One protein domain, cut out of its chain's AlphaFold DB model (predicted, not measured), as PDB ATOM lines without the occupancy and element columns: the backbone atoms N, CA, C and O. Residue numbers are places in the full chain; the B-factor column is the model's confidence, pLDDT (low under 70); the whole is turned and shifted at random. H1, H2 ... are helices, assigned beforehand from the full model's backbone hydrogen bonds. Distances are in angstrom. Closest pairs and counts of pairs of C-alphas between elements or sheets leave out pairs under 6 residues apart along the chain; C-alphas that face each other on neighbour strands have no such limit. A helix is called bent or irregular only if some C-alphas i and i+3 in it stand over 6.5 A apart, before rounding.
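This is residues 179 to 296 and 315 to 377 of the 413 residues of an uncharacterized protein of Anaerolineales bacterium (UniProt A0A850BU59). A rounded, compact ball of crossed helices has H4 and H6 crossing in its middle, with H1 packed across H4 on one side and H10, the longest helix by residues with 22, across H6 on another. H5 is the arm shared by two helical hairpins, folding back on H4 before it and paired with H6 after it, H2 and H3 pack on H10, the short H8 and H9 cover part of H6, H11 meets the first residue of H1, and H7 lies far out. The 181 printed residues hold eleven named helices, H1 to H11 in chain order, and no named strand; the class is all helix. The radius of gyration of the C-alphas is 16.2 A, and the spans are 46 by 43 by 38 A.

Find C-alpha 336 at (2.099, -37.256, 22.880); from there H10 runs 31.5 A to residue 357. H6 takes residues 274 to 293, 28.7 A, and H4 residues 230 to 244, 20.5 A. H1 begins at C-alpha 179, (-1.981, -7.595, 10.982), and runs 32.2 A to residue 199. H2 is residues 203 to 212, H3 217 to 225, H5 250 to 262, H7 315 to 318, H8 320 to 326 and H9 328 to 331. H8 is irregular, with C-alphas 322 and 325 7.1 A apart. H11, residues 364 to 377, ends at C-alpha 377, (-5.878, -9.606, 2.702).

Look first at H10 and H6, which touch at a steep tilt of 52 degrees; their closest C-alphas, Cys 284 and Ala 346, are 5.0 A apart. With residues 277 to 285 alone, H6 touches H4, closest at the C-alphas of Ser 240 and Ala 281, 4.4 A. H4 touches H1 at 41 degrees, opposite ways, with C-alphas 186 and 242 closest at 4.6 A. H4 and H5 form a helical hairpin, as do H5 and H6, the latter at a shallow tilt of 19 degrees. H10 touches H2 with residues 341 to 348 alone, closest at C-alphas 211 and 344, 5.9 A, and H3 with residues 337 to 341 alone, closest at C-alphas 219 and 337, 6.0 A. H6 touches H9, with C-alphas 279 and 328 4.5 A apart, and only just touches H8, with 3 pairs of C-alphas within 8 A. Residue 179 alone of H1 touches H11, 6.1 A from C-alpha 374. H7 touches no helix. Every O i to N i+4 pair is within hydrogen-bond range in H2, H3, H5, H6, H10 and H11; H1 has 14 of 17, H4 10 of 11, and H8 1 of 3 beside 3 of 4 O i to N i+3 pairs, while H7 and H9 are too short for an O i to N i+4 pair.

The two C-alphas farthest apart, Glu 217 and Gly 376, are 47.8 A from each other. Residues 297 to 314 are not printed, and C-alphas 296 and 315 are 27.0 A apart across the cut. The link from H5 to H6 is long, and its residues 263 to 268 stand free, as do residues 355 to 363, of which 355 to 357 belong to H10. The model's mean pLDDT over the printed part is 79.8, and 46 residues are under 70: 261 to 270, 289 to 296, 315 to 326, 357 to 365 and 371 to 377.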
ATOM      1  N   TRP A 179      -2.072  -6.260  10.390       77.06
ATOM      2  CA  TRP A 179      -1.981  -7.595  10.982       77.06
ATOM      3  C   TRP A 179      -0.770  -7.785  11.896       77.06
ATOM      4  O   TRP A 179      -0.849  -8.533  12.868       77.06
ATOM      5  N   GLU A 180       0.329  -7.079  11.624       82.62
ATOM      6  CA  GLU A 180       1.527  -7.108  12.462       82.62
ATOM      7  C   GLU A 180       1.315  -6.400  13.801       82.62
ATOM      8  O   GLU A 180       2.109  -6.599  14.709       82.62
ATOM      9  N   TRP A 181       0.236  -5.628  13.982       86.06
ATOM     10  CA  TRP A 181      -0.050  -4.946  15.250       86.06
ATOM     11  C   TRP A 181      -0.402  -5.908  16.391       86.06
ATOM     12  O   TRP A 181      -0.407  -5.501  17.549       86.06
ATOM     13  N   THR A 182      -0.645  -7.190  16.109       85.50
ATOM     14  CA  THR A 182      -0.825  -8.219  17.153       85.50
ATOM     15  C   THR A 182       0.398  -8.436  18.021       85.50
ATOM     16  O   THR A 182       0.266  -8.819  19.181       85.50
ATOM     17  N   ILE A 183       1.579  -8.089  17.520       85.38
ATOM     18  CA  ILE A 183       2.791  -8.071  18.333       85.38
ATOM     19  C   ILE A 183       2.681  -7.092  19.511       85.38
ATOM     20  O   ILE A 183       3.304  -7.310  20.536       85.38
ATOM     21  N   LEU A 184       1.832  -6.057  19.435       89.12
ATOM     22  CA  LEU A 184       1.588  -5.168  20.575       89.12
ATOM     23  C   LEU A 184       0.941  -5.936  21.740       89.12
ATOM     24  O   LEU A 184       1.277  -5.681  22.890       89.12
ATOM     25  N   TRP A 185       0.047  -6.892  21.454       91.25
ATOM     26  CA  TRP A 185      -0.535  -7.769  22.477       91.25
ATOM     27  C   TRP A 185       0.508  -8.734  23.034       91.25
ATOM     28  O   TRP A 185       0.508  -8.954  24.239       91.25
ATOM     29  N   HIS A 186       1.385  -9.277  22.183       91.12
ATOM     30  CA  HIS A 186       2.497 -10.132  22.612       91.12
ATOM     31  C   HIS A 186       3.412  -9.388  23.594       91.12
ATOM     32  O   HIS A 186       3.543  -9.787  24.745       91.12
ATOM     33  N   GLU A 187       3.945  -8.237  23.177       89.50
ATOM     34  CA  GLU A 187       4.850  -7.430  23.996       89.50
ATOM     35  C   GLU A 187       4.180  -7.037  25.321       89.50
ATOM     36  O   GLU A 187       4.713  -7.286  26.401       89.50
ATOM     37  N   LEU A 188       2.962  -6.487  25.280       91.75
ATOM     38  CA  LEU A 188       2.249  -6.097  26.499       91.75
ATOM     39  C   LEU A 188       1.869  -7.294  27.386       91.75
ATOM     40  O   LEU A 188       1.781  -7.138  28.605       91.75
ATOM     41  N   ALA A 189       1.675  -8.485  26.821       92.06
ATOM     42  CA  ALA A 189       1.513  -9.699  27.609       92.06
ATOM     43  C   ALA A 189       2.808 -10.051  28.357       92.06
ATOM     44  O   ALA A 189       2.719 -10.433  29.522       92.06
ATOM     45  N   GLY A 190       3.985  -9.807  27.775       90.81
ATOM     46  CA  GLY A 190       5.263  -9.945  28.482       90.81
ATOM     47  C   GLY A 190       5.402  -8.978  29.660       90.81
ATOM     48  O   GLY A 190       5.852  -9.353  30.747       90.81
ATOM     49  N   GLU A 191       4.890  -7.747  29.539       89.12
ATOM     50  CA  GLU A 191       4.767  -6.874  30.717       89.12
ATOM     51  C   GLU A 191       3.807  -7.449  31.757       89.12
ATOM     52  O   GLU A 191       4.055  -7.360  32.962       89.12
ATOM     53  N   LYS A 192       2.700  -8.051  31.318       91.50
ATOM     54  CA  LYS A 192       1.750  -8.663  32.242       91.50
ATOM     55  C   LYS A 192       2.387  -9.831  32.996       91.50
ATOM     56  O   LYS A 192       2.188  -9.917  34.209       91.50
ATOM     57  N   VAL A 193       3.176 -10.668  32.322       91.38
ATOM     58  CA  VAL A 193       4.002 -11.726  32.927       91.38
ATOM     59  C   VAL A 193       4.911 -11.123  34.001       91.38
ATOM     60  O   VAL A 193       4.837 -11.524  35.167       91.38
ATOM     61  N   ARG A 194       5.689 -10.085  33.657       87.94
ATOM     62  CA  ARG A 194       6.585  -9.391  34.596       87.94
ATOM     63  C   ARG A 194       5.835  -8.832  35.808       87.94
ATOM     64  O   ARG A 194       6.262  -9.020  36.946       87.94
ATOM     65  N   ALA A 195       4.701  -8.173  35.585       87.25
ATOM     66  CA  ALA A 195       3.874  -7.605  36.644       87.25
ATOM     67  C   ALA A 195       3.297  -8.682  37.579       87.25
ATOM     68  O   ALA A 195       3.223  -8.470  38.790       87.25
ATOM     69  N   MET A 196       2.914  -9.847  37.043       90.94
ATOM     70  CA  MET A 196       2.461 -10.981  37.853       90.94
ATOM     71  C   MET A 196       3.593 -11.541  38.715       90.94
ATOM     72  O   MET A 196       3.381 -11.699  39.911       90.94
ATOM     73  N   LYS A 197       4.799 -11.718  38.160       89.81
ATOM     74  CA  LYS A 197       5.987 -12.180  38.905       89.81
ATOM     75  C   LYS A 197       6.410 -11.205  40.003       89.81
ATOM     76  O   LYS A 197       6.779 -11.618  41.096       89.81
ATOM     77  N   ASN A 198       6.315  -9.902  39.751       85.25
ATOM     78  CA  ASN A 198       6.606  -8.894  40.772       85.25
ATOM     79  C   ASN A 198       5.602  -8.935  41.935       85.25
ATOM     80  O   ASN A 198       5.970  -8.662  43.076       85.25
ATOM     81  N   LYS A 199       4.333  -9.252  41.650       88.88
ATOM     82  CA  LYS A 199       3.282  -9.366  42.668       88.88
ATOM     83  C   LYS A 199       3.360 -10.688  43.434       88.88
ATOM     84  O   LYS A 199       3.127 -10.702  44.640       88.88
ATOM     85  N   ASP A 200       3.647 -11.772  42.730       93.06
ATOM     86  CA  ASP A 200       3.804 -13.120  43.257       93.06
ATOM     87  C   ASP A 200       4.917 -13.842  42.473       93.06
ATOM     88  O   ASP A 200       4.673 -14.321  41.360       93.06
ATOM     89  N   PRO A 201       6.143 -13.924  43.032       92.69
ATOM     90  CA  PRO A 201       7.285 -14.535  42.354       92.69
ATOM     91  C   PRO A 201       7.091 -16.002  41.973       92.69
ATOM     92  O   PRO A 201       7.789 -16.463  41.081       92.69
ATOM     93  N   TYR A 202       6.157 -16.711  42.616       94.44
ATOM     94  CA  TYR A 202       5.892 -18.131  42.375       94.44
ATOM     95  C   TYR A 202       4.669 -18.363  41.484       94.44
ATOM     96  O   TYR A 202       4.222 -19.499  41.347       94.44
ATOM     97  N   PHE A 203       4.093 -17.313  40.895       95.12
ATOM     98  CA  PHE A 203       2.845 -17.422  40.140       95.12
ATOM     99  C   PHE A 203       2.936 -18.446  38.995       95.12
ATOM    100  O   PHE A 203       2.085 -19.333  38.881       95.12
ATOM    101  N   PHE A 204       3.976 -18.348  38.160       95.50
ATOM    102  CA  PHE A 204       4.166 -19.279  37.046       95.50
ATOM    103  C   PHE A 204       4.720 -20.632  37.502       95.50
ATOM    104  O   PHE A 204       4.321 -21.643  36.932       95.50
ATOM    105  N   ASP A 205       5.532 -20.690  38.564       96.62
ATOM    106  CA  ASP A 205       5.943 -21.957  39.184       96.62
ATOM    107  C   ASP A 205       4.737 -22.761  39.679       96.62
ATOM    108  O   ASP A 205       4.633 -23.959  39.429       96.62
ATOM    109  N   ALA A 206       3.789 -22.099  40.346       96.81
ATOM    110  CA  ALA A 206       2.574 -22.724  40.849       96.81
ATOM    111  C   ALA A 206       1.689 -23.223  39.698       96.81
ATOM    112  O   ALA A 206       1.182 -24.343  39.755       96.81
ATOM    113  N   MET A 207       1.539 -22.420  38.636       96.94
ATOM    114  CA  MET A 207       0.800 -22.822  37.435       96.94
ATOM    115  C   MET A 207       1.465 -24.016  36.738       96.94
ATOM    116  O   MET A 207       0.780 -24.967  36.359       96.94
ATOM    117  N   PHE A 208       2.791 -23.993  36.598       97.00
ATOM    118  CA  PHE A 208       3.556 -25.079  35.995       97.00
ATOM    119  C   PHE A 208       3.460 -26.361  36.829       97.00
ATOM    120  O   PHE A 208       3.151 -27.420  36.292       97.00
ATOM    121  N   TYR A 209       3.603 -26.268  38.151       96.81
ATOM    122  CA  TYR A 209       3.409 -27.398  39.059       96.81
ATOM    123  C   TYR A 209       1.997 -27.997  38.949       96.81
ATOM    124  O   TYR A 209       1.833 -29.218  38.897       96.81
ATOM    125  N   GLU A 210       0.960 -27.161  38.854       96.94
ATOM    126  CA  GLU A 210      -0.415 -27.627  38.657       96.94
ATOM    127  C   GLU A 210      -0.593 -28.358  37.313       96.94
ATOM    128  O   GLU A 210      -1.332 -29.339  37.240       96.94
ATOM    129  N   ILE A 211       0.087 -27.919  36.251       96.62
ATOM    130  CA  ILE A 211       0.109 -28.625  34.960       96.62
ATOM    131  C   ILE A 211       0.791 -29.987  35.115       96.62
ATOM    132  O   ILE A 211       0.203 -31.006  34.757       96.62
ATOM    133  N   MET A 212       1.992 -30.018  35.694       97.31
ATOM    134  CA  MET A 212       2.794 -31.238  35.822       97.31
ATOM    135  C   MET A 212       2.139 -32.276  36.742       97.31
ATOM    136  O   MET A 212       2.177 -33.465  36.450       97.31
ATOM    137  N   SER A 213       1.458 -31.845  37.808       96.75
ATOM    138  CA  SER A 213       0.740 -32.742  38.734       96.75
ATOM    139  C   SER A 213      -0.508 -33.415  38.141       96.75
ATOM    140  O   SER A 213      -1.047 -34.339  38.749       96.75
ATOM    141  N   GLN A 214      -0.974 -32.967  36.971       96.25
ATOM    142  CA  GLN A 214      -2.069 -33.607  36.230       96.25
ATOM    143  C   GLN A 214      -1.578 -34.678  35.245       96.25
ATOM    144  O   GLN A 214      -2.400 -35.363  34.633       96.25
ATOM    145  N   LEU A 215      -0.263 -34.817  35.086       94.50
ATOM    146  CA  LEU A 215       0.376 -35.871  34.310       94.50
ATOM    147  C   LEU A 215       0.698 -37.061  35.219       94.50
ATOM    148  O   LEU A 215       0.852 -36.909  36.433       94.50
ATOM    149  N   ASP A 216       0.818 -38.255  34.641       95.94
ATOM    150  CA  ASP A 216       1.433 -39.362  35.374       95.94
ATOM    151  C   ASP A 216       2.953 -39.151  35.537       95.94
ATOM    152  O   ASP A 216       3.562 -38.316  34.865       95.94
ATOM    153  N   GLU A 217       3.581 -39.898  36.450       94.38
ATOM    154  CA  GLU A 217       5.005 -39.737  36.787       94.38
ATOM    155  C   GLU A 217       5.932 -39.912  35.569       94.38
ATOM    156  O   GLU A 217       6.949 -39.227  35.460       94.38
ATOM    157  N   VAL A 218       5.564 -40.785  34.623       95.56
ATOM    158  CA  VAL A 218       6.350 -41.034  33.407       95.56
ATOM    159  C   VAL A 218       6.216 -39.855  32.446       95.56
ATOM    160  O   VAL A 218       7.221 -39.356  31.944       95.56
ATOM    161  N   GLN A 219       4.992 -39.376  32.227       95.00
ATOM    162  CA  GLN A 219       4.705 -38.216  31.386       95.00
ATOM    163  C   GLN A 219       5.348 -36.936  31.927       95.00
ATOM    164  O   GLN A 219       5.873 -36.143  31.148       95.00
ATOM    165  N   ALA A 220       5.329 -36.733  33.247       95.00
ATOM    166  CA  ALA A 220       5.961 -35.587  33.887       95.00
ATOM    167  C   ALA A 220       7.485 -35.602  33.680       95.00
ATOM    168  O   ALA A 220       8.053 -34.613  33.219       95.00
ATOM    169  N   ALA A 221       8.137 -36.743  33.931       94.94
ATOM    170  CA  ALA A 221       9.573 -36.894  33.705       94.94
ATOM    171  C   ALA A 221       9.953 -36.726  32.220       94.94
ATOM    172  O   ALA A 221      10.985 -36.136  31.899       94.94
ATOM    173  N   GLU A 222       9.117 -37.218  31.300       95.81
ATOM    174  CA  GLU A 222       9.316 -37.033  29.861       95.81
ATOM    175  C   GLU A 222       9.164 -35.561  29.449       95.81
ATOM    176  O   GLU A 222       9.986 -35.059  28.685       95.81
ATOM    177  N   ALA A 223       8.174 -34.839  29.980       93.94
ATOM    178  CA  ALA A 223       7.993 -33.416  29.701       93.94
ATOM    179  C   ALA A 223       9.209 -32.588  30.157       93.94
ATOM    180  O   ALA A 223       9.705 -31.756  29.394       93.94
ATOM    181  N   GLU A 224       9.742 -32.858  31.351       93.25
ATOM    182  CA  GLU A 224      10.980 -32.228  31.832       93.25
ATOM    183  C   GLU A 224      12.176 -32.562  30.929       93.25
ATOM    184  O   GLU A 224      12.948 -31.674  30.561       93.25
ATOM    185  N   ALA A 225      12.306 -33.822  30.500       92.69
ATOM    186  CA  ALA A 225      13.364 -34.245  29.583       92.69
ATOM    187  C   ALA A 225      13.265 -33.580  28.196       92.69
ATOM    188  O   ALA A 225      14.287 -33.381  27.534       92.69
ATOM    189  N   LEU A 226      12.054 -33.212  27.765       91.44
ATOM    190  CA  LEU A 226      11.791 -32.461  26.534       91.44
ATOM    191  C   LEU A 226      12.036 -30.947  26.676       91.44
ATOM    192  O   LEU A 226      11.993 -30.236  25.672       91.44
ATOM    193  N   GLY A 227      12.340 -30.458  27.883       92.31
ATOM    194  CA  GLY A 227      12.692 -29.060  28.142       92.31
ATOM    195  C   GLY A 227      11.533 -28.173  28.598       92.31
ATOM    196  O   GLY A 227      11.701 -26.953  28.650       92.31
ATOM    197  N   TRP A 228      10.377 -28.751  28.952       94.25
ATOM    198  CA  TRP A 228       9.290 -27.976  29.545       94.25
ATOM    199  C   TRP A 228       9.754 -27.275  30.818       94.25
ATOM    200  O   TRP A 228      10.379 -27.870  31.695       94.25
ATOM    201  N   SER A 229       9.442 -25.987  30.903       94.56
ATOM    202  CA  SER A 229       9.905 -25.115  31.974       94.56
ATOM    203  C   SER A 229       8.911 -23.988  32.234       94.56
ATOM    204  O   SER A 229       7.996 -23.735  31.445       94.56
ATOM    205  N   VAL A 230       9.126 -23.286  33.346       94.69
ATOM    206  CA  VAL A 230       8.403 -22.057  33.688       94.69
ATOM    207  C   VAL A 230       8.614 -20.983  32.614       94.69
ATOM    208  O   VAL A 230       7.638 -20.385  32.172       94.69
ATOM    209  N   ASP A 231       9.841 -20.820  32.110       92.94
ATOM    210  CA  ASP A 231      10.154 -19.866  31.035       92.94
ATOM    211  C   ASP A 231       9.349 -20.165  29.758       92.94
ATOM    212  O   ASP A 231       8.799 -19.264  29.130       92.94
ATOM    213  N   TRP A 232       9.192 -21.446  29.400       94.38
ATOM    214  CA  TRP A 232       8.334 -21.832  28.277       94.38
ATOM    215  C   TRP A 232       6.876 -21.449  28.516       94.38
ATOM    216  O   TRP A 232       6.210 -20.985  27.596       94.38
ATOM    217  N   LEU A 233       6.365 -21.626  29.735       95.31
ATOM    218  CA  LEU A 233       4.992 -21.256  30.067       95.31
ATOM    219  C   LEU A 233       4.763 -19.738  29.969       95.31
ATOM    220  O   LEU A 233       3.694 -19.325  29.517       95.31
ATOM    221  N   GLU A 234       5.755 -18.927  30.346       94.50
ATOM    222  CA  GLU A 234       5.744 -17.468  30.169       94.50
ATOM    223  C   GLU A 234       5.634 -17.098  28.679       94.50
ATOM    224  O   GLU A 234       4.708 -16.393  28.287       94.50
ATOM    225  N   GLU A 235       6.472 -17.680  27.821       93.31
ATOM    226  CA  GLU A 235       6.436 -17.448  26.366       93.31
ATOM    227  C   GLU A 235       5.105 -17.888  25.729       93.31
ATOM    228  O   GLU A 235       4.507 -17.168  24.925       93.31
ATOM    229  N   LEU A 236       4.587 -19.060  26.121       94.94
ATOM    230  CA  LEU A 236       3.294 -19.551  25.638       94.94
ATOM    231  C   LEU A 236       2.141 -18.639  26.066       94.94
ATOM    232  O   LEU A 236       1.160 -18.513  25.326       94.94
ATOM    233  N   PHE A 237       2.239 -18.009  27.237       94.62
ATOM    234  CA  PHE A 237       1.278 -17.009  27.686       94.62
ATOM    235  C   PHE A 237       1.304 -15.788  26.754       94.62
ATOM    236  O   PHE A 237       0.249 -15.389  26.252       94.62
ATOM    237  N   GLU A 238       2.484 -15.242  26.457       93.31
ATOM    238  CA  GLU A 238       2.657 -14.075  25.578       93.31
ATOM    239  C   GLU A 238       2.129 -14.325  24.158       93.31
ATOM    240  O   GLU A 238       1.323 -13.550  23.628       93.31
ATOM    241  N   ASP A 239       2.501 -15.455  23.554       93.25
ATOM    242  CA  ASP A 239       2.028 -15.845  22.223       93.25
ATOM    243  C   ASP A 239       0.522 -16.042  22.172       93.25
ATOM    244  O   ASP A 239      -0.144 -15.586  21.240       93.25
ATOM    245  N   SER A 240      -0.037 -16.717  23.177       90.56
ATOM    246  CA  SER A 240      -1.467 -17.005  23.200       90.56
ATOM    247  C   SER A 240      -2.264 -15.706  23.275       90.56
ATOM    248  O   SER A 240      -3.246 -15.552  22.551       90.56
ATOM    249  N   PHE A 241      -1.820 -14.726  24.067       86.50
ATOM    250  CA  PHE A 241      -2.472 -13.416  24.155       86.50
ATOM    251  C   PHE A 241      -2.388 -12.594  22.866       86.50
ATOM    252  O   PHE A 241      -3.313 -11.827  22.582       86.50
ATOM    253  N   SER A 242      -1.342 -12.798  22.061       86.88
ATOM    254  CA  SER A 242      -1.184 -12.128  20.766       86.88
ATOM    255  C   SER A 242      -2.271 -12.491  19.749       86.88
ATOM    256  O   SER A 242      -2.579 -11.692  18.866       86.88
ATOM    257  N   VAL A 243      -2.904 -13.663  19.895       85.19
ATOM    258  CA  VAL A 243      -3.911 -14.154  18.940       85.19
ATOM    259  C   VAL A 243      -5.268 -14.475  19.554       85.19
ATOM    260  O   VAL A 243      -6.267 -14.352  18.856       85.19
ATOM    261  N   VAL A 244      -5.365 -14.806  20.848       82.31
ATOM    262  CA  VAL A 244      -6.611 -15.301  21.477       82.31
ATOM    263  C   VAL A 244      -7.779 -14.320  21.371       82.31
ATOM    264  O   VAL A 244      -8.937 -14.741  21.399       82.31
ATOM    265  N   ASN A 245      -7.490 -13.021  21.265       78.69
ATOM    266  CA  ASN A 245      -8.473 -11.945  21.125       78.69
ATOM    267  C   ASN A 245      -8.865 -11.647  19.671       78.69
ATOM    268  O   ASN A 245      -9.699 -10.780  19.434       78.69
ATOM    269  N   PHE A 246      -8.299 -12.367  18.708       78.62
ATOM    270  CA  PHE A 246      -8.512 -12.164  17.284       78.62
ATOM    271  C   PHE A 246      -9.177 -13.390  16.636       78.62
ATOM    272  O   PHE A 246      -9.273 -14.458  17.245       78.62
ATOM    273  N   PRO A 247      -9.650 -13.281  15.383       75.88
ATOM    274  CA  PRO A 247     -10.052 -14.449  14.607       75.88
ATOM    275  C   PRO A 247      -8.920 -15.483  14.479       75.88
ATOM    276  O   PRO A 247      -7.749 -15.125  14.385       75.88
ATOM    277  N   ILE A 248      -9.263 -16.769  14.343       75.88
ATOM    278  CA  ILE A 248      -8.291 -17.879  14.201       75.88
ATOM    279  C   ILE A 248      -7.288 -17.700  13.045       75.88
ATOM    280  O   ILE A 248      -6.205 -18.275  13.057       75.88
ATOM    281  N   HIS A 249      -7.617 -16.859  12.058       75.81
ATOM    282  CA  HIS A 249      -6.732 -16.488  10.951       75.81
ATOM    283  C   HIS A 249      -5.400 -15.886  11.422       75.81
ATOM    284  O   HIS A 249      -4.406 -15.994  10.707       75.81
ATOM    285  N   PHE A 250      -5.346 -15.310  12.625       81.75
ATOM    286  CA  PHE A 250      -4.114 -14.759  13.187       81.75
ATOM    287  C   PHE A 250      -3.090 -15.819  13.598       81.75
ATOM    288  O   PHE A 250      -1.922 -15.474  13.740       81.75
ATOM    289  N   LEU A 251      -3.450 -17.107  13.665       83.19
ATOM    290  CA  LEU A 251      -2.456 -18.178  13.810       83.19
ATOM    291  C   LEU A 251      -1.443 -18.190  12.655       83.19
ATOM    292  O   LEU A 251      -0.272 -18.489  12.871       83.19
ATOM    293  N   TYR A 252      -1.854 -17.794  11.446       82.94
ATOM    294  CA  TYR A 252      -0.932 -17.612  10.321       82.94
ATOM    295  C   TYR A 252       0.016 -16.428  10.518       82.94
ATOM    296  O   TYR A 252       1.169 -16.491  10.105       82.94
ATOM    297  N   VAL A 253      -0.458 -15.350  11.147       83.81
ATOM    298  CA  VAL A 253       0.391 -14.196  11.466       83.81
ATOM    299  C   VAL A 253       1.401 -14.572  12.531       83.81
ATOM    300  O   VAL A 253       2.582 -14.303  12.338       83.81
ATOM    301  N   LEU A 254       0.954 -15.236  13.601       88.69
ATOM    302  CA  LEU A 254       1.837 -15.754  14.638       88.69
ATOM    303  C   LEU A 254       2.888 -16.677  14.027       88.69
ATOM    304  O   LEU A 254       4.069 -16.441  14.227       88.69
ATOM    305  N   LYS A 255       2.492 -17.644  13.192       88.75
ATOM    306  CA  LYS A 255       3.438 -18.511  12.477       88.75
ATOM    307  C   LYS A 255       4.494 -17.718  11.703       88.75
ATOM    308  O   LYS A 255       5.680 -17.913  11.921       88.75
ATOM    309  N   ASN A 256       4.074 -16.773  10.864       85.19
ATOM    310  CA  ASN A 256       5.008 -15.957  10.082       85.19
ATOM    311  C   ASN A 256       5.904 -15.068  10.967       85.19
ATOM    312  O   ASN A 256       7.023 -14.733  10.581       85.19
ATOM    313  N   LEU A 257       5.418 -14.620  12.129       82.88
ATOM    314  CA  LEU A 257       6.237 -13.911  13.113       82.88
ATOM    315  C   LEU A 257       7.292 -14.854  13.699       82.88
ATOM    316  O   LEU A 257       8.473 -14.526  13.657       82.88
ATOM    317  N   LEU A 258       6.889 -16.038  14.159       86.31
ATOM    318  CA  LEU A 258       7.795 -17.041  14.717       86.31
ATOM    319  C   LEU A 258       8.880 -17.447  13.710       86.31
ATOM    320  O   LEU A 258      10.056 -17.401  14.056       86.31
ATOM    321  N   GLU A 259       8.519 -17.722  12.455       85.88
ATOM    322  CA  GLU A 259       9.472 -18.071  11.389       85.88
ATOM    323  C   GLU A 259      10.497 -16.950  11.130       85.88
ATOM    324  O   GLU A 259      11.682 -17.218  10.944       85.88
ATOM    325  N   ARG A 260      10.079 -15.673  11.162       76.06
ATOM    326  CA  ARG A 260      10.994 -14.527  10.984       76.06
ATOM    327  C   ARG A 260      11.979 -14.354  12.135       76.06
ATOM    328  O   ARG A 260      13.064 -13.810  11.930       76.06
ATOM    329  N   HIS A 261      11.589 -14.766  13.337       68.69
ATOM    330  CA  HIS A 261      12.385 -14.597  14.548       68.69
ATOM    331  C   HIS A 261      13.153 -15.868  14.950       68.69
ATOM    332  O   HIS A 261      14.087 -15.771  15.748       68.69
ATOM    333  N   ALA A 262      12.849 -17.017  14.339       66.00
ATOM    334  CA  ALA A 262      13.505 -18.304  14.580       66.00
ATOM    335  C   ALA A 262      15.025 -18.275  14.324       66.00
ATOM    336  O   ALA A 262      15.778 -18.908  15.057       66.00
ATOM    337  N   ASP A 263      15.487 -17.492  13.342       49.00
ATOM    338  CA  ASP A 263      16.908 -17.410  12.961       49.00
ATOM    339  C   ASP A 263      17.727 -16.388  13.776       49.00
ATOM    340  O   ASP A 263      18.959 -16.382  13.722       49.00
ATOM    341  N   LEU A 264      17.066 -15.500  14.530       47.44
ATOM    342  CA  LEU A 264      17.732 -14.458  15.328       47.44
ATOM    343  C   LEU A 264      18.010 -14.905  16.771       47.44
ATOM    344  O   LEU A 264      18.868 -14.323  17.440       47.44
ATOM    345  N   GLY A 265      17.334 -15.959  17.232       40.44
ATOM    346  CA  GLY A 265      17.651 -16.657  18.468       40.44
ATOM    347  C   GLY A 265      18.810 -17.620  18.238       40.44
ATOM    348  O   GLY A 265      18.634 -18.710  17.699       40.44
ATOM    349  N   GLY A 266      20.018 -17.254  18.680       42.00
ATOM    350  CA  GLY A 266      21.054 -18.260  18.932       42.00
ATOM    351  C   GLY A 266      20.491 -19.390  19.808       42.00
ATOM    352  O   GLY A 266      19.495 -19.165  20.479       42.00
ATOM    353  N   LYS A 267      21.111 -20.580  19.770       44.72
ATOM    354  CA  LYS A 267      20.772 -21.845  20.477       44.72
ATOM    355  C   LYS A 267      20.463 -21.714  21.988       44.72
ATOM    356  O   LYS A 267      21.142 -22.315  22.817       44.72
ATOM    357  N   ASP A 268      19.482 -20.920  22.355       52.62
ATOM    358  CA  ASP A 268      19.106 -20.601  23.712       52.62
ATOM    359  C   ASP A 268      17.804 -21.349  23.964       52.62
ATOM    360  O   ASP A 268      16.794 -21.109  23.305       52.62
ATOM    361  N   SER A 269      17.840 -22.304  24.889       60.97
ATOM    362  CA  SER A 269      16.729 -23.201  25.241       60.97
ATOM    363  C   SER A 269      15.533 -22.484  25.884       60.97
ATOM    364  O   SER A 269      14.625 -23.137  26.393       60.97
ATOM    365  N   ARG A 270      15.548 -21.146  25.894       69.69
ATOM    366  CA  ARG A 270      14.574 -20.282  26.562       69.69
ATOM    367  C   ARG A 270      13.226 -20.232  25.844       69.69
ATOM    368  O   ARG A 270      12.216 -20.061  26.510       69.69
ATOM    369  N   HIS A 271      13.192 -20.449  24.528       84.88
ATOM    370  CA  HIS A 271      11.940 -20.440  23.765       84.88
ATOM    371  C   HIS A 271      11.461 -21.866  23.444       84.88
ATOM    372  O   HIS A 271      12.270 -22.688  22.996       84.88
ATOM    373  N   PRO A 272      10.155 -22.161  23.593       90.06
ATOM    374  CA  PRO A 272       9.590 -23.414  23.114       90.06
ATOM    375  C   PRO A 272       9.723 -23.539  21.585       90.06
ATOM    376  O   PRO A 272       9.682 -22.528  20.875       90.06
ATOM    377  N   PRO A 273       9.802 -24.767  21.041       90.69
ATOM    378  CA  PRO A 273       9.682 -25.008  19.607       90.69
ATOM    379  C   PRO A 273       8.427 -24.359  19.007       90.69
ATOM    380  O   PRO A 273       7.355 -24.388  19.614       90.69
ATOM    381  N   GLU A 274       8.535 -23.853  17.774       90.75
ATOM    382  CA  GLU A 274       7.433 -23.198  17.045       90.75
ATOM    383  C   GLU A 274       6.138 -24.026  17.066       90.75
ATOM    384  O   GLU A 274       5.060 -23.494  17.330       90.75
ATOM    385  N   ALA A 275       6.241 -25.344  16.870       89.44
ATOM    386  CA  ALA A 275       5.095 -26.248  16.894       89.44
ATOM    387  C   ALA A 275       4.340 -26.225  18.237       89.44
ATOM    388  O   ALA A 275       3.111 -26.240  18.237       89.44
ATOM    389  N   ILE A 276       5.048 -26.135  19.372       92.44
ATOM    390  CA  ILE A 276       4.441 -26.042  20.711       92.44
ATOM    391  C   ILE A 276       3.755 -24.682  20.884       92.44
ATOM    392  O   ILE A 276       2.617 -24.628  21.357       92.44
ATOM    393  N   ARG A 277       4.406 -23.597  20.445       93.81
ATOM    394  CA  ARG A 277       3.870 -22.223  20.495       93.81
ATOM    395  C   ARG A 277       2.555 -22.107  19.716       93.81
ATOM    396  O   ARG A 277       1.534 -21.690  20.264       93.81
ATOM    397  N   LEU A 278       2.542 -22.586  18.469       90.75
ATOM    398  CA  LEU A 278       1.351 -22.612  17.615       90.75
ATOM    399  C   LEU A 278       0.251 -23.530  18.159       90.75
ATOM    400  O   LEU A 278      -0.924 -23.156  18.151       90.75
ATOM    401  N   ALA A 279       0.618 -24.714  18.658       87.75
ATOM    402  CA  ALA A 279      -0.331 -25.651  19.244       87.75
ATOM    403  C   ALA A 279      -1.000 -25.079  20.506       87.75
ATOM    404  O   ALA A 279      -2.207 -25.254  20.679       87.75
ATOM    405  N   SER A 280      -0.254 -24.359  21.352       92.31
ATOM    406  CA  SER A 280      -0.785 -23.688  22.548       92.31
ATOM    407  C   SER A 280      -1.769 -22.585  22.180       92.31
ATOM    408  O   SER A 280      -2.908 -22.582  22.647       92.31
ATOM    409  N   ALA A 281      -1.383 -21.707  21.252       91.81
ATOM    410  CA  ALA A 281      -2.237 -20.632  20.768       91.81
ATOM    411  C   ALA A 281      -3.550 -21.163  20.151       91.81
ATOM    412  O   ALA A 281      -4.646 -20.685  20.466       91.81
ATOM    413  N   MET A 282      -3.462 -22.216  19.330       86.88
ATOM    414  CA  MET A 282      -4.631 -22.908  18.781       86.88
ATOM    415  C   MET A 282      -5.482 -23.557  19.882       86.88
ATOM    416  O   MET A 282      -6.711 -23.451  19.864       86.88
ATOM    417  N   ALA A 283      -4.857 -24.192  20.875       84.81
ATOM    418  CA  ALA A 283      -5.567 -24.752  22.016       84.81
ATOM    419  C   ALA A 283      -6.307 -23.664  22.814       84.81
ATOM    420  O   ALA A 283      -7.470 -23.872  23.159       84.81
ATOM    421  N   CYS A 284      -5.732 -22.477  23.026       87.25
ATOM    422  CA  CYS A 284      -6.435 -21.355  23.658       87.25
ATOM    423  C   CYS A 284      -7.673 -20.923  22.859       87.25
ATOM    424  O   CYS A 284      -8.750 -20.772  23.445       87.25
ATOM    425  N   HIS A 285      -7.574 -20.796  21.528       81.06
ATOM    426  CA  HIS A 285      -8.744 -20.541  20.675       81.06
ATOM    427  C   HIS A 285      -9.817 -21.624  20.835       81.06
ATOM    428  O   HIS A 285     -11.009 -21.322  20.944       81.06
ATOM    429  N   LEU A 286      -9.399 -22.890  20.895       74.50
ATOM    430  CA  LEU A 286     -10.302 -24.019  21.076       74.50
ATOM    431  C   LEU A 286     -10.996 -24.003  22.428       74.50
ATOM    432  O   LEU A 286     -12.213 -24.163  22.488       74.50
ATOM    433  N   HIS A 287     -10.255 -23.802  23.512       73.19
ATOM    434  CA  HIS A 287     -10.815 -23.720  24.853       73.19
ATOM    435  C   HIS A 287     -11.754 -22.516  24.996       73.19
ATOM    436  O   HIS A 287     -12.835 -22.662  25.567       73.19
ATOM    437  N   ARG A 288     -11.426 -21.362  24.395       71.94
ATOM    438  CA  ARG A 288     -12.300 -20.177  24.392       71.94
ATOM    439  C   ARG A 288     -13.616 -20.472  23.687       71.94
ATOM    440  O   ARG A 288     -14.673 -20.151  24.216       71.94
ATOM    441  N   LYS A 289     -13.558 -21.174  22.554       62.78
ATOM    442  CA  LYS A 289     -14.746 -21.643  21.831       62.78
ATOM    443  C   LYS A 289     -15.571 -22.645  22.648       62.78
ATOM    444  O   LYS A 289     -16.787 -22.535  22.710       62.78
ATOM    445  N   ARG A 290     -14.922 -23.596  23.325       61.38
ATOM    446  CA  ARG A 290     -15.587 -24.608  24.169       61.38
ATOM    447  C   ARG A 290     -16.333 -23.999  25.357       61.38
ATOM    448  O   ARG A 290     -17.406 -24.480  25.698       61.38
ATOM    449  N   LEU A 291     -15.791 -22.946  25.969       50.88
ATOM    450  CA  LEU A 291     -16.454 -22.221  27.061       50.88
ATOM    451  C   LEU A 291     -17.692 -21.441  26.602       50.88
ATOM    452  O   LEU A 291     -18.576 -21.187  27.415       50.88
ATOM    453  N   ILE A 292     -17.768 -21.100  25.315       49.31
ATOM    454  CA  ILE A 292     -18.954 -20.495  24.701       49.31
ATOM    455  C   ILE A 292     -20.023 -21.569  24.386       49.31
ATOM    456  O   ILE A 292     -21.208 -21.251  24.417       49.31
ATOM    457  N   ASP A 293     -19.631 -22.840  24.181       44.66
ATOM    458  CA  ASP A 293     -20.481 -23.888  23.572       44.66
ATOM    459  C   ASP A 293     -20.713 -25.208  24.385       44.66
ATOM    460  O   ASP A 293     -21.286 -26.151  23.844       44.66
ATOM    461  N   SER A 294     -20.287 -25.375  25.646       33.00
ATOM    462  CA  SER A 294     -20.248 -26.715  26.313       33.00
ATOM    463  C   SER A 294     -21.630 -27.374  26.583       33.00
ATOM    464  O   SER A 294     -22.520 -26.687  27.095       33.00
ATOM    465  N   PRO A 295     -21.837 -28.692  26.293       38.91
ATOM    466  CA  PRO A 295     -21.323 -29.805  27.127       38.91
ATOM    467  C   PRO A 295     -20.765 -31.049  26.369       38.91
ATOM    468  O   PRO A 295     -21.273 -31.438  25.321       38.91
ATOM    469  N   ASP A 296     -19.776 -31.728  26.971       34.25
ATOM    470  CA  ASP A 296     -19.154 -33.036  26.629       34.25
ATOM    471  C   ASP A 296     -18.141 -33.123  25.460       34.25
ATOM    472  O   ASP A 296     -18.463 -33.268  24.279       34.25
ATOM    473  N   ALA A 315     -17.884 -19.428   2.533       50.16
ATOM    474  CA  ALA A 315     -18.033 -20.881   2.542       50.16
ATOM    475  C   ALA A 315     -16.685 -21.622   2.443       50.16
ATOM    476  O   ALA A 315     -16.584 -22.738   2.945       50.16
ATOM    477  N   SER A 316     -15.653 -20.995   1.866       46.28
ATOM    478  CA  SER A 316     -14.291 -21.546   1.785       46.28
ATOM    479  C   SER A 316     -13.541 -21.504   3.123       46.28
ATOM    480  O   SER A 316     -12.682 -22.343   3.383       46.28
ATOM    481  N   GLU A 317     -13.907 -20.588   4.025       45.97
ATOM    482  CA  GLU A 317     -13.351 -20.485   5.384       45.97
ATOM    483  C   GLU A 317     -14.040 -21.440   6.375       45.97
ATOM    484  O   GLU A 317     -13.585 -21.616   7.504       45.97
ATOM    485  N   ARG A 318     -15.124 -22.101   5.942       47.78
ATOM    486  CA  ARG A 318     -15.785 -23.191   6.675       47.78
ATOM    487  C   ARG A 318     -15.148 -24.553   6.416       47.78
ATOM    488  O   ARG A 318     -15.568 -25.530   7.043       47.78
ATOM    489  N   GLU A 319     -14.172 -24.638   5.510       48.62
ATOM    490  CA  GLU A 319     -13.417 -25.862   5.260       48.62
ATOM    491  C   GLU A 319     -12.250 -25.990   6.261       48.62
ATOM    492  O   GLU A 319     -11.302 -25.203   6.218       48.62
ATOM    493  N   PRO A 320     -12.277 -26.988   7.170       48.53
ATOM    494  CA  PRO A 320     -11.243 -27.181   8.197       48.53
ATOM    495  C   PRO A 320      -9.841 -27.441   7.631       48.53
ATOM    496  O   PRO A 320      -8.847 -27.255   8.330       48.53
ATOM    497  N   THR A 321      -9.750 -27.847   6.364       54.69
ATOM    498  CA  THR A 321      -8.509 -28.215   5.670       54.69
ATOM    499  C   THR A 321      -7.469 -27.099   5.690       54.69
ATOM    500  O   THR A 321      -6.282 -27.383   5.837       54.69
ATOM    501  N   ARG A 322      -7.887 -25.826   5.636       57.34
ATOM    502  CA  ARG A 322      -6.961 -24.683   5.698       57.34
ATOM    503  C   ARG A 322      -6.298 -24.530   7.069       57.34
ATOM    504  O   ARG A 322      -5.179 -24.042   7.132       57.34
ATOM    505  N   PHE A 323      -6.933 -24.939   8.164       64.94
ATOM    506  CA  PHE A 323      -6.331 -24.870   9.505       64.94
ATOM    507  C   PHE A 323      -5.826 -26.224  10.005       64.94
ATOM    508  O   PHE A 323      -5.297 -26.293  11.109       64.94
ATOM    509  N   ALA A 324      -5.922 -27.282   9.193       64.06
ATOM    510  CA  ALA A 324      -5.393 -28.602   9.531       64.06
ATOM    511  C   ALA A 324      -3.893 -28.544   9.875       64.06
ATOM    512  O   ALA A 324      -3.448 -29.210  10.800       64.06
ATOM    513  N   GLY A 325      -3.130 -27.664   9.213       66.25
ATOM    514  CA  GLY A 325      -1.717 -27.423   9.532       66.25
ATOM    515  C   GLY A 325      -1.449 -26.801  10.912       66.25
ATOM    516  O   GLY A 325      -0.292 -26.705  11.297       66.25
ATOM    517  N   PHE A 326      -2.487 -26.384  11.645       69.56
ATOM    518  CA  PHE A 326      -2.405 -25.885  13.021       69.56
ATOM    519  C   PHE A 326      -3.042 -26.832  14.039       69.56
ATOM    520  O   PHE A 326      -3.095 -26.486  15.217       69.56
ATOM    521  N   ASP A 327      -3.556 -27.998  13.623       71.81
ATOM    522  CA  ASP A 327      -4.106 -28.970  14.567       71.81
ATOM    523  C   ASP A 327      -3.003 -29.383  15.557       71.81
ATOM    524  O   ASP A 327      -2.001 -29.964  15.128       71.81
ATOM    525  N   PRO A 328      -3.165 -29.126  16.872       73.19
ATOM    526  CA  PRO A 328      -2.181 -29.523  17.870       73.19
ATOM    527  C   PRO A 328      -1.826 -31.010  17.792       73.19
ATOM    528  O   PRO A 328      -0.675 -31.376  18.008       73.19
ATOM    529  N   ALA A 329      -2.796 -31.873  17.459       71.56
ATOM    530  CA  ALA A 329      -2.564 -33.309  17.341       71.56
ATOM    531  C   ALA A 329      -1.691 -33.674  16.133       71.56
ATOM    532  O   ALA A 329      -0.977 -34.668  16.198       71.56
ATOM    533  N   LEU A 330      -1.729 -32.880  15.059       73.38
ATOM    534  CA  LEU A 330      -0.859 -33.059  13.897       73.38
ATOM    535  C   LEU A 330       0.511 -32.412  14.119       73.38
ATOM    536  O   LEU A 330       1.525 -33.028  13.811       73.38
ATOM    537  N   LEU A 331       0.552 -31.208  14.699       75.31
ATOM    538  CA  LEU A 331       1.795 -30.491  15.009       75.31
ATOM    539  C   LEU A 331       2.685 -31.244  16.007       75.31
ATOM    540  O   LEU A 331       3.906 -31.123  15.949       75.31
ATOM    541  N   LEU A 332       2.074 -32.000  16.920       82.38
ATOM    542  CA  LEU A 332       2.753 -32.696  18.016       82.38
ATOM    543  C   LEU A 332       2.546 -34.219  17.952       82.38
ATOM    544  O   LEU A 332       2.659 -34.898  18.972       82.38
ATOM    545  N   ALA A 333       2.235 -34.757  16.767       77.25
ATOM    546  CA  ALA A 333       1.898 -36.172  16.570       77.25
ATOM    547  C   ALA A 333       2.982 -37.127  17.097       77.25
ATOM    548  O   ALA A 333       2.668 -38.164  17.681       77.25
ATOM    549  N   ASP A 334       4.249 -36.742  16.937       84.06
ATOM    550  CA  ASP A 334       5.404 -37.563  17.306       84.06
ATOM    551  C   ASP A 334       5.742 -37.495  18.807       84.06
ATOM    552  O   ASP A 334       6.597 -38.244  19.275       84.06
ATOM    553  N   GLN A 335       5.097 -36.602  19.573       87.06
ATOM    554  CA  GLN A 335       5.377 -36.379  20.998       87.06
ATOM    555  C   GLN A 335       4.067 -36.195  21.793       87.06
ATOM    556  O   GLN A 335       3.673 -35.064  22.101       87.06
ATOM    557  N   PRO A 336       3.379 -37.298  22.165       86.94
ATOM    558  CA  PRO A 336       2.099 -37.256  22.880       86.94
ATOM    559  C   PRO A 336       2.137 -36.464  24.194       86.94
ATOM    560  O   PRO A 336       1.143 -35.829  24.554       86.94
ATOM    561  N   VAL A 337       3.282 -36.464  24.886       91.81
ATOM    562  CA  VAL A 337       3.490 -35.682  26.112       91.81
ATOM    563  C   VAL A 337       3.421 -34.181  25.838       91.81
ATOM    564  O   VAL A 337       2.699 -33.484  26.546       91.81
ATOM    565  N   ASN A 338       4.043 -33.678  24.765       91.81
ATOM    566  CA  ASN A 338       3.908 -32.265  24.392       91.81
ATOM    567  C   ASN A 338       2.452 -31.895  24.134       91.81
ATOM    568  O   ASN A 338       1.994 -30.865  24.612       91.81
ATOM    569  N   LEU A 339       1.700 -32.742  23.427       87.62
ATOM    570  CA  LEU A 339       0.283 -32.483  23.183       87.62
ATOM    571  C   LEU A 339      -0.518 -32.384  24.488       87.62
ATOM    572  O   LEU A 339      -1.390 -31.519  24.609       87.62
ATOM    573  N   ALA A 340      -0.249 -33.269  25.451       87.44
ATOM    574  CA  ALA A 340      -0.901 -33.250  26.756       87.44
ATOM    575  C   ALA A 340      -0.557 -31.971  27.535       87.44
ATOM    576  O   ALA A 340      -1.465 -31.241  27.941       87.44
ATOM    577  N   VAL A 341       0.735 -31.655  27.668       93.06
ATOM    578  CA  VAL A 341       1.216 -30.485  28.419       93.06
ATOM    579  C   VAL A 341       0.729 -29.185  27.771       93.06
ATOM    580  O   VAL A 341       0.202 -28.318  28.461       93.06
ATOM    581  N   THR A 342       0.788 -29.066  26.440       92.56
ATOM    582  CA  THR A 342       0.279 -27.903  25.695       92.56
ATOM    583  C   THR A 342      -1.210 -27.662  25.939       92.56
ATOM    584  O   THR A 342      -1.627 -26.518  26.113       92.56
ATOM    585  N   ARG A 343      -2.034 -28.718  25.970       89.38
ATOM    586  CA  ARG A 343      -3.474 -28.583  26.254       89.38
ATOM    587  C   ARG A 343      -3.723 -28.087  27.674       89.38
ATOM    588  O   ARG A 343      -4.528 -27.177  27.855       89.38
ATOM    589  N   LEU A 344      -3.016 -28.650  28.654       92.94
ATOM    590  CA  LEU A 344      -3.112 -28.223  30.050       92.94
ATOM    591  C   LEU A 344      -2.642 -26.772  30.229       92.94
ATOM    592  O   LEU A 344      -3.331 -25.987  30.878       92.94
ATOM    593  N   ALA A 345      -1.525 -26.385  29.606       94.62
ATOM    594  CA  ALA A 345      -1.023 -25.012  29.626       94.62
ATOM    595  C   ALA A 345      -2.046 -24.025  29.049       94.62
ATOM    596  O   ALA A 345      -2.411 -23.050  29.708       94.62
ATOM    597  N   ALA A 346      -2.582 -24.316  27.861       91.62
ATOM    598  CA  ALA A 346      -3.599 -23.487  27.223       91.62
ATOM    599  C   ALA A 346      -4.879 -23.363  28.066       91.62
ATOM    600  O   ALA A 346      -5.486 -22.288  28.119       91.62
ATOM    601  N   GLU A 347      -5.286 -24.439  28.748       90.31
ATOM    602  CA  GLU A 347      -6.405 -24.419  29.686       90.31
ATOM    603  C   GLU A 347      -6.139 -23.481  30.869       90.31
ATOM    604  O   GLU A 347      -6.994 -22.649  31.173       90.31
ATOM    605  N   LYS A 348      -4.963 -23.559  31.509       93.50
ATOM    606  CA  LYS A 348      -4.608 -22.694  32.648       93.50
ATOM    607  C   LYS A 348      -4.472 -21.227  32.248       93.50
ATOM    608  O   LYS A 348      -5.051 -20.368  32.916       93.50
ATOM    609  N   ILE A 349      -3.798 -20.945  31.131       93.25
ATOM    610  CA  ILE A 349      -3.667 -19.589  30.572       93.25
ATOM    611  C   ILE A 349      -5.056 -18.991  30.323       93.25
ATOM    612  O   ILE A 349      -5.350 -17.866  30.737       93.25
ATOM    613  N   LEU A 350      -5.951 -19.753  29.692       88.19
ATOM    614  CA  LEU A 350      -7.288 -19.263  29.388       88.19
ATOM    615  C   LEU A 350      -8.181 -19.164  30.635       88.19
ATOM    616  O   LEU A 350      -8.977 -18.231  30.749       88.19
ATOM    617  N   ALA A 351      -8.073 -20.099  31.580       89.25
ATOM    618  CA  ALA A 351      -8.784 -20.021  32.851       89.25
ATOM    619  C   ALA A 351      -8.416 -18.731  33.593       89.25
ATOM    620  O   ALA A 351      -9.312 -18.015  34.048       89.25
ATOM    621  N   TRP A 352      -7.125 -18.387  33.628       91.25
ATOM    622  CA  TRP A 352      -6.657 -17.112  34.155       91.25
ATOM    623  C   TRP A 352      -7.243 -15.926  33.380       91.25
ATOM    624  O   TRP A 352      -7.840 -15.041  33.994       91.25
ATOM    625  N   HIS A 353      -7.164 -15.932  32.043       86.38
ATOM    626  CA  HIS A 353      -7.723 -14.874  31.190       86.38
ATOM    627  C   HIS A 353      -9.207 -14.616  31.501       86.38
ATOM    628  O   HIS A 353      -9.628 -13.481  31.712       86.38
ATOM    629  N   ASN A 354     -10.005 -15.679  31.630       82.94
ATOM    630  CA  ASN A 354     -11.435 -15.573  31.913       82.94
ATOM    631  C   ASN A 354     -11.768 -15.084  33.327       82.94
ATOM    632  O   ASN A 354     -12.851 -14.545  33.559       82.94
ATOM    633  N   GLN A 355     -10.869 -15.271  34.294       84.94
ATOM    634  CA  GLN A 355     -11.024 -14.656  35.613       84.94
ATOM    635  C   GLN A 355     -10.868 -13.132  35.528       84.94
ATOM    636  O   GLN A 355     -11.547 -12.412  36.263       84.94
ATOM    637  N   GLN A 356     -10.040 -12.644  34.598       82.31
ATOM    638  CA  GLN A 356      -9.827 -11.215  34.367       82.31
ATOM    639  C   GLN A 356     -10.933 -10.576  33.503       82.31
ATOM    640  O   GLN A 356     -11.375  -9.472  33.805       82.31
ATOM    641  N   THR A 357     -11.458 -11.257  32.471       67.25
ATOM    642  CA  THR A 357     -12.508 -10.702  31.575       67.25
ATOM    643  C   THR A 357     -13.807 -10.314  32.282       67.25
ATOM    644  O   THR A 357     -14.560  -9.484  31.770       67.25
ATOM    645  N   ARG A 358     -14.071 -10.848  33.484       56.84
ATOM    646  CA  ARG A 358     -15.211 -10.444  34.331       56.84
ATOM    647  C   ARG A 358     -15.194  -8.953  34.719       56.84
ATOM    648  O   ARG A 358     -16.164  -8.483  35.305       56.84
ATOM    649  N   TRP A 359     -14.131  -8.221  34.374       46.22
ATOM    650  CA  TRP A 359     -13.877  -6.827  34.741       46.22
ATOM    651  C   TRP A 359     -14.108  -5.810  33.604       46.22
ATOM    652  O   TRP A 359     -13.832  -4.629  33.788       46.22
ATOM    653  N   GLY A 360     -14.687  -6.230  32.471       45.34
ATOM    654  CA  GLY A 360     -15.082  -5.345  31.364       45.34
ATOM    655  C   GLY A 360     -14.261  -5.594  30.099       45.34
ATOM    656  O   GLY A 360     -13.037  -5.655  30.143       45.34
ATOM    657  N   GLY A 361     -14.941  -5.794  28.967       49.44
ATOM    658  CA  GLY A 361     -14.291  -6.041  27.678       49.44
ATOM    659  C   GLY A 361     -13.829  -4.743  27.015       49.44
ATOM    660  O   GLY A 361     -14.608  -3.794  26.931       49.44
ATOM    661  N   GLY A 362     -12.589  -4.725  26.519       52.59
ATOM    662  CA  GLY A 362     -12.055  -3.635  25.699       52.59
ATOM    663  C   GLY A 362     -12.854  -3.407  24.409       52.59
ATOM    664  O   GLY A 362     -13.663  -4.243  23.987       52.59
ATOM    665  N   ASN A 363     -12.622  -2.260  23.768       58.78
ATOM    666  CA  ASN A 363     -13.323  -1.827  22.559       58.78
ATOM    667  C   ASN A 363     -13.195  -2.856  21.413       58.78
ATOM    668  O   ASN A 363     -12.128  -3.010  20.819       58.78
ATOM    669  N   SER A 364     -14.289  -3.549  21.067       67.06
ATOM    670  CA  SER A 364     -14.281  -4.564  20.002       67.06
ATOM    671  C   SER A 364     -13.960  -3.981  18.624       67.06
ATOM    672  O   SER A 364     -13.358  -4.674  17.815       67.06
ATOM    673  N   ALA A 365     -14.245  -2.697  18.381       68.69
ATOM    674  CA  ALA A 365     -14.112  -2.085  17.060       68.69
ATOM    675  C   ALA A 365     -12.675  -2.099  16.509       68.69
ATOM    676  O   ALA A 365     -12.485  -2.239  15.304       68.69
ATOM    677  N   ILE A 366     -11.657  -1.978  17.371       73.94
ATOM    678  CA  ILE A 366     -10.250  -2.059  16.946       73.94
ATOM    679  C   ILE A 366      -9.878  -3.497  16.578       73.94
ATOM    680  O   ILE A 366      -9.221  -3.723  15.562       73.94
ATOM    681  N   ARG A 367     -10.338  -4.483  17.352       71.44
ATOM    682  CA  ARG A 367     -10.127  -5.901  17.028       71.44
ATOM    683  C   ARG A 367     -10.829  -6.282  15.734       71.44
ATOM    684  O   ARG A 367     -10.225  -6.941  14.895       71.44
ATOM    685  N   ASP A 368     -12.048  -5.792  15.540       70.88
ATOM    686  CA  ASP A 368     -12.820  -5.995  14.318       70.88
ATOM    687  C   ASP A 368     -12.123  -5.339  13.118       70.88
ATOM    688  O   ASP A 368     -12.061  -5.928  12.042       70.88
ATOM    689  N   LEU A 369     -11.544  -4.144  13.284       75.00
ATOM    690  CA  LEU A 369     -10.769  -3.461  12.244       75.00
ATOM    691  C   LEU A 369      -9.561  -4.295  11.793       75.00
ATOM    692  O   LEU A 369      -9.402  -4.552  10.597       75.00
ATOM    693  N   ILE A 370      -8.732  -4.740  12.742       74.00
ATOM    694  CA  ILE A 370      -7.540  -5.555  12.459       74.00
ATOM    695  C   ILE A 370      -7.970  -6.921  11.895       74.00
ATOM    696  O   ILE A 370      -7.409  -7.398  10.904       74.00
ATOM    697  N   GLY A 371      -9.023  -7.517  12.459       69.94
ATOM    698  CA  GLY A 371      -9.632  -8.761  11.994       69.94
ATOM    699  C   GLY A 371     -10.075  -8.695  10.539       69.94
ATOM    700  O   GLY A 371      -9.682  -9.531   9.722       69.94
ATOM    701  N   ASN A 372     -10.817  -7.650  10.185       67.88
ATOM    702  CA  ASN A 372     -11.278  -7.409   8.823       67.88
ATOM    703  C   ASN A 372     -10.120  -7.148   7.852       67.88
ATOM    704  O   ASN A 372     -10.190  -7.587   6.702       67.88
ATOM    705  N   ALA A 373      -9.050  -6.474   8.290       67.88
ATOM    706  CA  ALA A 373      -7.868  -6.244   7.461       67.88
ATOM    707  C   ALA A 373      -7.193  -7.566   7.052       67.88
ATOM    708  O   ALA A 373      -6.861  -7.745   5.878       67.88
ATOM    709  N   ILE A 374      -7.063  -8.521   7.981       66.62
ATOM    710  CA  ILE A 374      -6.537  -9.859   7.673       66.62
ATOM    711  C   ILE A 374      -7.457 -10.636   6.762       66.62
ATOM    712  O   ILE A 374      -6.990 -11.215   5.782       66.62
ATOM    713  N   VAL A 375      -8.750 -10.665   7.072       63.62
ATOM    714  CA  VAL A 375      -9.718 -11.403   6.264       63.62
ATOM    715  C   VAL A 375      -9.696 -10.871   4.829       63.62
ATOM    716  O   VAL A 375      -9.533 -11.652   3.893       63.62
ATOM    717  N   GLY A 376      -9.722  -9.546   4.649       62.25
ATOM    718  CA  GLY A 376      -9.608  -8.898   3.341       62.25
ATOM    719  C   GLY A 376      -8.313  -9.241   2.598       62.25
ATOM    720  O   GLY A 376      -8.368  -9.607   1.425       62.25
ATOM    721  N   TYR A 377      -7.162  -9.194   3.282       60.88
ATOM    722  CA  TYR A 377      -5.878  -9.606   2.702       60.88
ATOM    723  C   TYR A 377      -5.893 -11.082   2.277       60.88
ATOM    724  O   TYR A 377      -5.524 -11.421   1.155       60.88
TER     725      TYR A 377